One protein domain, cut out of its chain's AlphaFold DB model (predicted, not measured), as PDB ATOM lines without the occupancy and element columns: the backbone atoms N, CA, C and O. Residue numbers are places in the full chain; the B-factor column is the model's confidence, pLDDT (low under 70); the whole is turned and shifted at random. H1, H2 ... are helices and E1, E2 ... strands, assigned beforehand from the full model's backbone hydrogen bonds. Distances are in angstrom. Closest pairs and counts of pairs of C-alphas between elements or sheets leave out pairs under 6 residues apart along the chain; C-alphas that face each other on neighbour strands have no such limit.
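AT A GLANCE: This is residues 212 to 267 of the 475 residues of the protein "ABC transporter permease subunit" of Alphaproteobacteria bacterium TMED89 (UniProt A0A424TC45). A long two-stranded hairpin, E1 and E2, makes the length, with a loose head of three helices at its open end, where H2 and H3 meet at their ends in a corner and H1 is near both. The 56 printed residues hold H1, H2, E1, E2, H3 in that order, a mixed class with an antiparallel sheet E1 - E2. The whole is loose, with a radius of gyration of the C-alphas of 13.8 A, and flat, spanning 46 by 28 by 13 A.

IN THESE COORDINATES: Find C-alpha 213 at (-3.312, 14.477, 33.475), where H1, residues 213 to 216, begins. H2 takes residues 219 to 227, 12.7 A. E1, residues 232 to 239, runs 22.1 A; E2, residues 245 to 252, returns 20.8 A. H3, residues 254 to 263, runs 14.1 A to (-7.521, 4.865, 44.041).

HOW THE PARTS SIT: H2 and H3 touch only at their ends, Met 226 and Pro 254 having the closest C-alphas, 5.2 A. In the hairpin, look for N 236 and O 248, 2.8 A apart. H2 and H3 have every O i to N i+4 pair within hydrogen-bond range.

THE WHOLE: The farthest C-alphas, Pro 220 and Asn 242, are 45.9 A apart. The printed part has no cut, its links are tight, and no printed residue is under 70 in pLDDT.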
ATOM      1  N   HIS A 212      -3.261   9.796  32.211       76.75
ATOM      2  CA  HIS A 212      -3.860  10.656  33.230       76.75
ATOM      3  C   HIS A 212      -3.131  12.009  33.311       76.75
ATOM      4  O   HIS A 212      -1.904  12.061  33.295       76.75
ATOM      5  N   GLU A 213      -3.870  13.111  33.485       80.00
ATOM      6  CA  GLU A 213      -3.312  14.477  33.475       80.00
ATOM      7  C   GLU A 213      -2.170  14.687  34.481       80.00
ATOM      8  O   GLU A 213      -1.161  15.308  34.168       80.00
ATOM      9  N   LEU A 214      -2.297  14.107  35.679       82.38
ATOM     10  CA  LEU A 214      -1.272  14.174  36.730       82.38
ATOM     11  C   LEU A 214       0.018  13.435  36.360       82.38
ATOM     12  O   LEU A 214       1.068  13.744  36.915       82.38
ATOM     13  N   THR A 215      -0.057  12.465  35.450       78.06
ATOM     14  CA  THR A 215       1.112  11.745  34.939       78.06
ATOM     15  C   THR A 215       1.835  12.543  33.855       78.06
ATOM     16  O   THR A 215       3.029  12.353  33.647       78.06
ATOM     17  N   GLU A 216       1.120  13.427  33.156       78.75
ATOM     18  CA  GLU A 216       1.673  14.268  32.087       78.75
ATOM     19  C   GLU A 216       2.321  15.559  32.617       78.75
ATOM     20  O   GLU A 216       3.138  16.165  31.926       78.75
ATOM     21  N   MET A 217       1.996  15.965  33.849       81.38
ATOM     22  CA  MET A 217       2.609  17.123  34.508       81.38
ATOM     23  C   MET A 217       4.077  16.865  34.858       81.38
ATOM     24  O   MET A 217       4.450  15.805  35.368       81.38
ATOM     25  N   THR A 218       4.927  17.874  34.676       82.75
ATOM     26  CA  THR A 218       6.294  17.824  35.206       82.75
ATOM     27  C   THR A 218       6.287  17.908  36.739       82.75
ATOM     28  O   THR A 218       5.377  18.465  37.351       82.75
ATOM     29  N   GLY A 219       7.326  17.378  37.397       81.81
ATOM     30  CA  GLY A 219       7.417  17.368  38.867       81.81
ATOM     31  C   GLY A 219       7.145  18.728  39.546       81.81
ATOM     32  O   GLY A 219       6.394  18.764  40.520       81.81
ATOM     33  N   PRO A 220       7.696  19.855  39.052       87.56
ATOM     34  CA  PRO A 220       7.380  21.184  39.578       87.56
ATOM     35  C   PRO A 220       5.920  21.605  39.361       87.56
ATOM     36  O   PRO A 220       5.304  22.135  40.285       87.56
ATOM     37  N   GLU A 221       5.350  21.346  38.182       85.00
ATOM     38  CA  GLU A 221       3.943  21.649  37.873       85.00
ATOM     39  C   GLU A 221       2.995  20.868  38.781       85.00
ATOM     40  O   GLU A 221       2.039  21.438  39.304       85.00
ATOM     41  N   PHE A 222       3.310  19.598  39.053       86.44
ATOM     42  CA  PHE A 222       2.556  18.769  39.987       86.44
ATOM     43  C   PHE A 222       2.501  19.407  41.380       86.44
ATOM     44  O   PHE A 222       1.423  19.596  41.933       86.44
ATOM     45  N   TRP A 223       3.642  19.796  41.958       86.50
ATOM     46  CA  TRP A 223       3.656  20.387  43.302       86.50
ATOM     47  C   TRP A 223       2.976  21.759  43.367       86.50
ATOM     48  O   TRP A 223       2.327  22.063  44.370       86.50
ATOM     49  N   VAL A 224       3.072  22.560  42.302       88.75
ATOM     50  CA  VAL A 224       2.332  23.825  42.179       88.75
ATOM     51  C   VAL A 224       0.826  23.566  42.142       88.75
ATOM     52  O   VAL A 224       0.088  24.194  42.900       88.75
ATOM     53  N   PHE A 225       0.373  22.599  41.343       87.06
ATOM     54  CA  PHE A 225      -1.029  22.188  41.296       87.06
ATOM     55  C   PHE A 225      -1.521  21.690  42.664       87.06
ATOM     56  O   PHE A 225      -2.561  22.143  43.141       87.06
ATOM     57  N   MET A 226      -0.754  20.838  43.352       88.12
ATOM     58  CA  MET A 226      -1.118  20.308  44.675       88.12
ATOM     59  C   MET A 226      -1.206  21.389  45.766       88.12
ATOM     60  O   MET A 226      -1.957  21.227  46.731       88.12
ATOM     61  N   GLY A 227      -0.446  22.480  45.629       86.00
ATOM     62  CA  GLY A 227      -0.497  23.655  46.506       86.00
ATOM     63  C   GLY A 227      -1.505  24.728  46.078       86.00
ATOM     64  O   GLY A 227      -1.688  25.708  46.801       86.00
ATOM     65  N   SER A 228      -2.146  24.566  44.920       86.19
ATOM     66  CA  SER A 228      -3.101  25.532  44.377       86.19
ATOM     67  C   SER A 228      -4.486  25.410  45.025       86.19
ATOM     68  O   SER A 228      -4.834  24.406  45.649       86.19
ATOM     69  N   SER A 229      -5.309  26.444  44.847       84.06
ATOM     70  CA  SER A 229      -6.741  26.407  45.166       84.06
ATOM     71  C   SER A 229      -7.605  25.984  43.971       84.06
ATOM     72  O   SER A 229      -8.821  26.171  44.017       84.06
ATOM     73  N   GLU A 230      -7.005  25.473  42.890       81.19
ATOM     74  CA  GLU A 230      -7.747  25.009  41.717       81.19
ATOM     75  C   GLU A 230      -8.570  23.770  42.064       81.19
ATOM     76  O   GLU A 230      -8.072  22.827  42.678       81.19
ATOM     77  N   THR A 231      -9.838  23.751  41.664       83.19
ATOM     78  CA  THR A 231     -10.692  22.576  41.830       83.19
ATOM     79  C   THR A 231     -10.753  21.763  40.545       83.19
ATOM     80  O   THR A 231     -10.787  22.323  39.451       83.19
ATOM     81  N   ARG A 232     -10.783  20.434  40.673       81.38
ATOM     82  CA  ARG A 232     -10.984  19.506  39.550       81.38
ATOM     83  C   ARG A 232     -12.302  18.765  39.695       81.38
ATOM     84  O   ARG A 232     -12.703  18.425  40.808       81.38
ATOM     85  N   GLU A 233     -12.951  18.490  38.568       81.12
ATOM     86  CA  GLU A 233     -14.209  17.751  38.543       81.12
ATOM     87  C   GLU A 233     -13.968  16.243  38.700       81.12
ATOM     88  O   GLU A 233     -13.211  15.621  37.956       81.12
ATOM     89  N   ILE A 234     -14.680  15.626  39.642       78.44
ATOM     90  CA  ILE A 234     -14.829  14.174  39.753       78.44
ATOM     91  C   ILE A 234     -16.279  13.800  39.470       78.44
ATOM     92  O   ILE A 234     -17.201  14.319  40.101       78.44
ATOM     93  N   SER A 235     -16.491  12.810  38.604       75.25
ATOM     94  CA  SER A 235     -17.802  12.184  38.427       75.25
ATOM     95  C   SER A 235     -18.002  11.020  39.400       75.25
ATOM     96  O   SER A 235     -17.235  10.057  39.404       75.25
ATOM     97  N   LYS A 236     -19.076  11.057  40.190       71.50
ATOM     98  CA  LYS A 236     -19.519   9.948  41.042       71.50
ATOM     99  C   LYS A 236     -20.920   9.504  40.641       71.50
ATOM    100  O   LYS A 236     -21.835  10.316  40.558       71.50
ATOM    101  N   TYR A 237     -21.115   8.201  40.467       72.38
ATOM    102  CA  TYR A 237     -22.451   7.642  40.273       72.38
ATOM    103  C   TYR A 237     -23.219   7.642  41.601       72.38
ATOM    104  O   TYR A 237     -22.790   7.024  42.579       72.38
ATOM    105  N   VAL A 238     -24.358   8.328  41.635       72.69
ATOM    106  CA  VAL A 238     -25.278   8.398  42.773       72.69
ATOM    107  C   VAL A 238     -26.620   7.820  42.338       72.69
ATOM    108  O   VAL A 238     -27.039   7.961  41.192       72.69
ATOM    109  N   ARG A 239     -27.286   7.092  43.237       73.88
ATOM    110  CA  ARG A 239     -28.622   6.562  42.966       73.88
ATOM    111  C   ARG A 239     -29.649   7.614  43.380       73.88
ATOM    112  O   ARG A 239     -29.680   8.001  44.545       73.88
ATOM    113  N   ASN A 240     -30.469   8.056  42.437       71.31
ATOM    114  CA  ASN A 240     -31.539   9.013  42.694       71.31
ATOM    115  C   ASN A 240     -32.710   8.373  43.442       71.31
ATOM    116  O   ASN A 240     -32.849   7.148  43.478       71.31
ATOM    117  N   ALA A 241     -33.604   9.217  43.968       72.25
ATOM    118  CA  ALA A 241     -34.860   8.808  44.611       72.25
ATOM    119  C   ALA A 241     -35.715   7.867  43.734       72.25
ATOM    120  O   ALA A 241     -36.460   7.040  44.248       72.25
ATOM    121  N   ASN A 242     -35.535   7.935  42.413       75.94
ATOM    122  CA  ASN A 242     -36.267   7.147  41.420       75.94
ATOM    123  C   ASN A 242     -35.593   5.788  41.121       75.94
ATOM    124  O   ASN A 242     -36.008   5.077  40.211       75.94
ATOM    125  N   GLY A 243     -34.502   5.443  41.813       71.56
ATOM    126  CA  GLY A 243     -33.736   4.208  41.602       71.56
ATOM    127  C   GLY A 243     -32.772   4.220  40.405       71.56
ATOM    128  O   GLY A 243     -31.960   3.300  40.286       71.56
ATOM    129  N   LEU A 244     -32.810   5.258  39.559       72.75
ATOM    130  CA  LEU A 244     -31.898   5.468  38.426       72.75
ATOM    131  C   LEU A 244     -30.524   5.998  38.888       72.75
ATOM    132  O   LEU A 244     -30.413   6.623  39.945       72.75
ATOM    133  N   ARG A 245     -29.464   5.692  38.127       70.56
ATOM    134  CA  ARG A 245     -28.086   6.137  38.401       70.56
ATOM    135  C   ARG A 245     -27.825   7.471  37.703       70.56
ATOM    136  O   ARG A 245     -27.692   7.477  36.484       70.56
ATOM    137  N   ASP A 246     -27.665   8.536  38.474       74.06
ATOM    138  CA  ASP A 246     -27.225   9.840  37.976       74.06
ATOM    139  C   ASP A 246     -25.734  10.048  38.253       74.06
ATOM    140  O   ASP A 246     -25.177   9.552  39.236       74.06
ATOM    141  N   THR A 247     -25.065  10.789  37.374       72.31
ATOM    142  CA  THR A 247     -23.672  11.207  37.558       72.31
ATOM    143  C   THR A 247     -23.626  12.551  38.268       72.31
ATOM    144  O   THR A 247     -23.907  13.583  37.664       72.31
ATOM    145  N   LEU A 248     -23.231  12.543  39.537       74.00
ATOM    146  CA  LEU A 248     -22.931  13.753  40.286       74.00
ATOM    147  C   LEU A 248     -21.509  14.205  39.937       74.00
ATOM    148  O   LEU A 248     -20.560  13.447  40.148       74.00
ATOM    149  N   ARG A 249     -21.364  15.420  39.409       76.94
ATOM    150  CA  ARG A 249     -20.060  16.061  39.199       76.94
ATOM    151  C   ARG A 249     -19.731  16.890  40.432       76.94
ATOM    152  O   ARG A 249     -20.567  17.661  40.896       76.94
ATOM    153  N   LEU A 250     -18.567  16.645  41.012       76.94
ATOM    154  CA  LEU A 250     -18.106  17.285  42.234       76.94
ATOM    155  C   LEU A 250     -16.777  17.968  41.967       76.94
ATOM    156  O   LEU A 250     -15.811  17.289  41.624       76.94
ATOM    157  N   ASP A 251     -16.721  19.270  42.216       84.12
ATOM    158  CA  ASP A 251     -15.470  20.013  42.277       84.12
ATOM    159  C   ASP A 251     -14.739  19.678  43.574       84.12
ATOM    160  O   ASP A 251     -15.271  19.823  44.681       84.12
ATOM    161  N   VAL A 252     -13.516  19.177  43.452       85.69
ATOM    162  CA  VAL A 252     -12.697  18.759  44.588       85.69
ATOM    163  C   VAL A 252     -11.346  19.454  44.597       85.69
ATOM    164  O   VAL A 252     -10.837  19.867  43.561       85.69
ATOM    165  N   SER A 253     -10.748  19.548  45.785       88.56
ATOM    166  CA  SER A 253      -9.387  20.058  45.947       88.56
ATOM    167  C   SER A 253      -8.345  19.156  45.267       88.56
ATOM    168  O   SER A 253      -8.583  17.945  45.152       88.56
ATOM    169  N   PRO A 254      -7.156  19.687  44.913       88.44
ATOM    170  CA  PRO A 254      -6.090  18.930  44.247       88.44
ATOM    171  C   PRO A 254      -5.699  17.648  44.993       88.44
ATOM    172  O   PRO A 254      -5.596  16.581  44.398       88.44
ATOM    173  N   TRP A 255      -5.598  17.711  46.326       87.75
ATOM    174  CA  TRP A 255      -5.314  16.546  47.173       87.75
ATOM    175  C   TRP A 255      -6.365  15.447  47.071       87.75
ATOM    176  O   TRP A 255      -6.040  14.261  46.992       87.75
ATOM    177  N   ARG A 256      -7.642  15.832  47.078       87.81
ATOM    178  CA  ARG A 256      -8.744  14.879  46.979       87.81
ATOM    179  C   ARG A 256      -8.857  14.314  45.565       87.81
ATOM    180  O   ARG A 256      -9.210  13.145  45.435       87.81
ATOM    181  N   TYR A 257      -8.540  15.116  44.550       87.94
ATOM    182  CA  TYR A 257      -8.440  14.677  43.163       87.94
ATOM    183  C   TYR A 257      -7.327  13.644  42.988       87.94
ATOM    184  O   TYR A 257      -7.620  12.510  42.626       87.94
ATOM    185  N   ALA A 258      -6.095  13.969  43.386       87.56
ATOM    186  CA  ALA A 258      -4.958  13.055  43.312       87.56
ATOM    187  C   ALA A 258      -5.220  11.737  44.056       87.56
ATOM    188  O   ALA A 258      -4.972  10.663  43.519       87.56
ATOM    189  N   TRP A 259      -5.793  11.789  45.264       89.00
ATOM    190  CA  TRP A 259      -6.143  10.573  46.004       89.00
ATOM    191  C   TRP A 259      -7.222   9.735  45.303       89.00
ATOM    192  O   TRP A 259      -7.162   8.508  45.297       89.00
ATOM    193  N   HIS A 260      -8.220  10.386  44.702       87.81
ATOM    194  CA  HIS A 260      -9.263   9.697  43.949       87.81
ATOM    195  C   HIS A 260      -8.720   9.052  42.670       87.81
ATOM    196  O   HIS A 260      -9.071   7.907  42.387       87.81
ATOM    197  N   SER A 261      -7.862   9.763  41.937       86.69
ATOM    198  CA  SER A 261      -7.188   9.274  40.733       86.69
ATOM    199  C   SER A 261      -6.232   8.127  41.039       86.69
ATOM    200  O   SER A 261      -6.222   7.145  40.308       86.69
ATOM    201  N   PHE A 262      -5.506   8.194  42.160       89.12
ATOM    202  CA  PHE A 262      -4.704   7.074  42.647       89.12
ATOM    203  C   PHE A 262      -5.587   5.857  42.935       89.12
ATOM    204  O   PHE A 262      -5.355   4.775  42.413       89.12
ATOM    205  N   LEU A 263      -6.661   6.006  43.714       87.00
ATOM    206  CA  LEU A 263      -7.521   4.865  44.041       87.00
ATOM    207  C   LEU A 263      -8.201   4.247  42.809       87.00
ATOM    208  O   LEU A 263      -8.316   3.023  42.737       87.00
ATOM    209  N   ASN A 264      -8.647   5.065  41.856       85.12
ATOM    210  CA  ASN A 264      -9.316   4.610  40.633       85.12
ATOM    211  C   ASN A 264      -8.361   4.486  39.437       85.12
ATOM    212  O   ASN A 264      -8.780   4.679  38.302       85.12
ATOM    213  N   ASN A 265      -7.093   4.170  39.690       83.81
ATOM    214  CA  ASN A 265      -6.157   3.832  38.632       83.81
ATOM    215  C   ASN A 265      -6.615   2.546  37.917       83.81
ATOM    216  O   ASN A 265      -6.750   1.506  38.566       83.81
ATOM    217  N   ASP A 266      -6.863   2.614  36.608       75.94
ATOM    218  CA  ASP A 266      -7.341   1.477  35.808       75.94
ATOM    219  C   ASP A 266      -6.260   0.405  35.587       75.94
ATOM    220  O   ASP A 266      -6.600  -0.775  35.442       75.94
ATOM    221  N   ASP A 267      -4.982   0.798  35.621       75.31
ATOM    222  CA  ASP A 267      -3.847  -0.102  35.401       75.31
ATOM    223  C   ASP A 267      -3.627  -0.991  36.630       75.31
ATOM    224  O   ASP A 267      -3.718  -2.213  36.551       75.31
TER     225      ASP A 267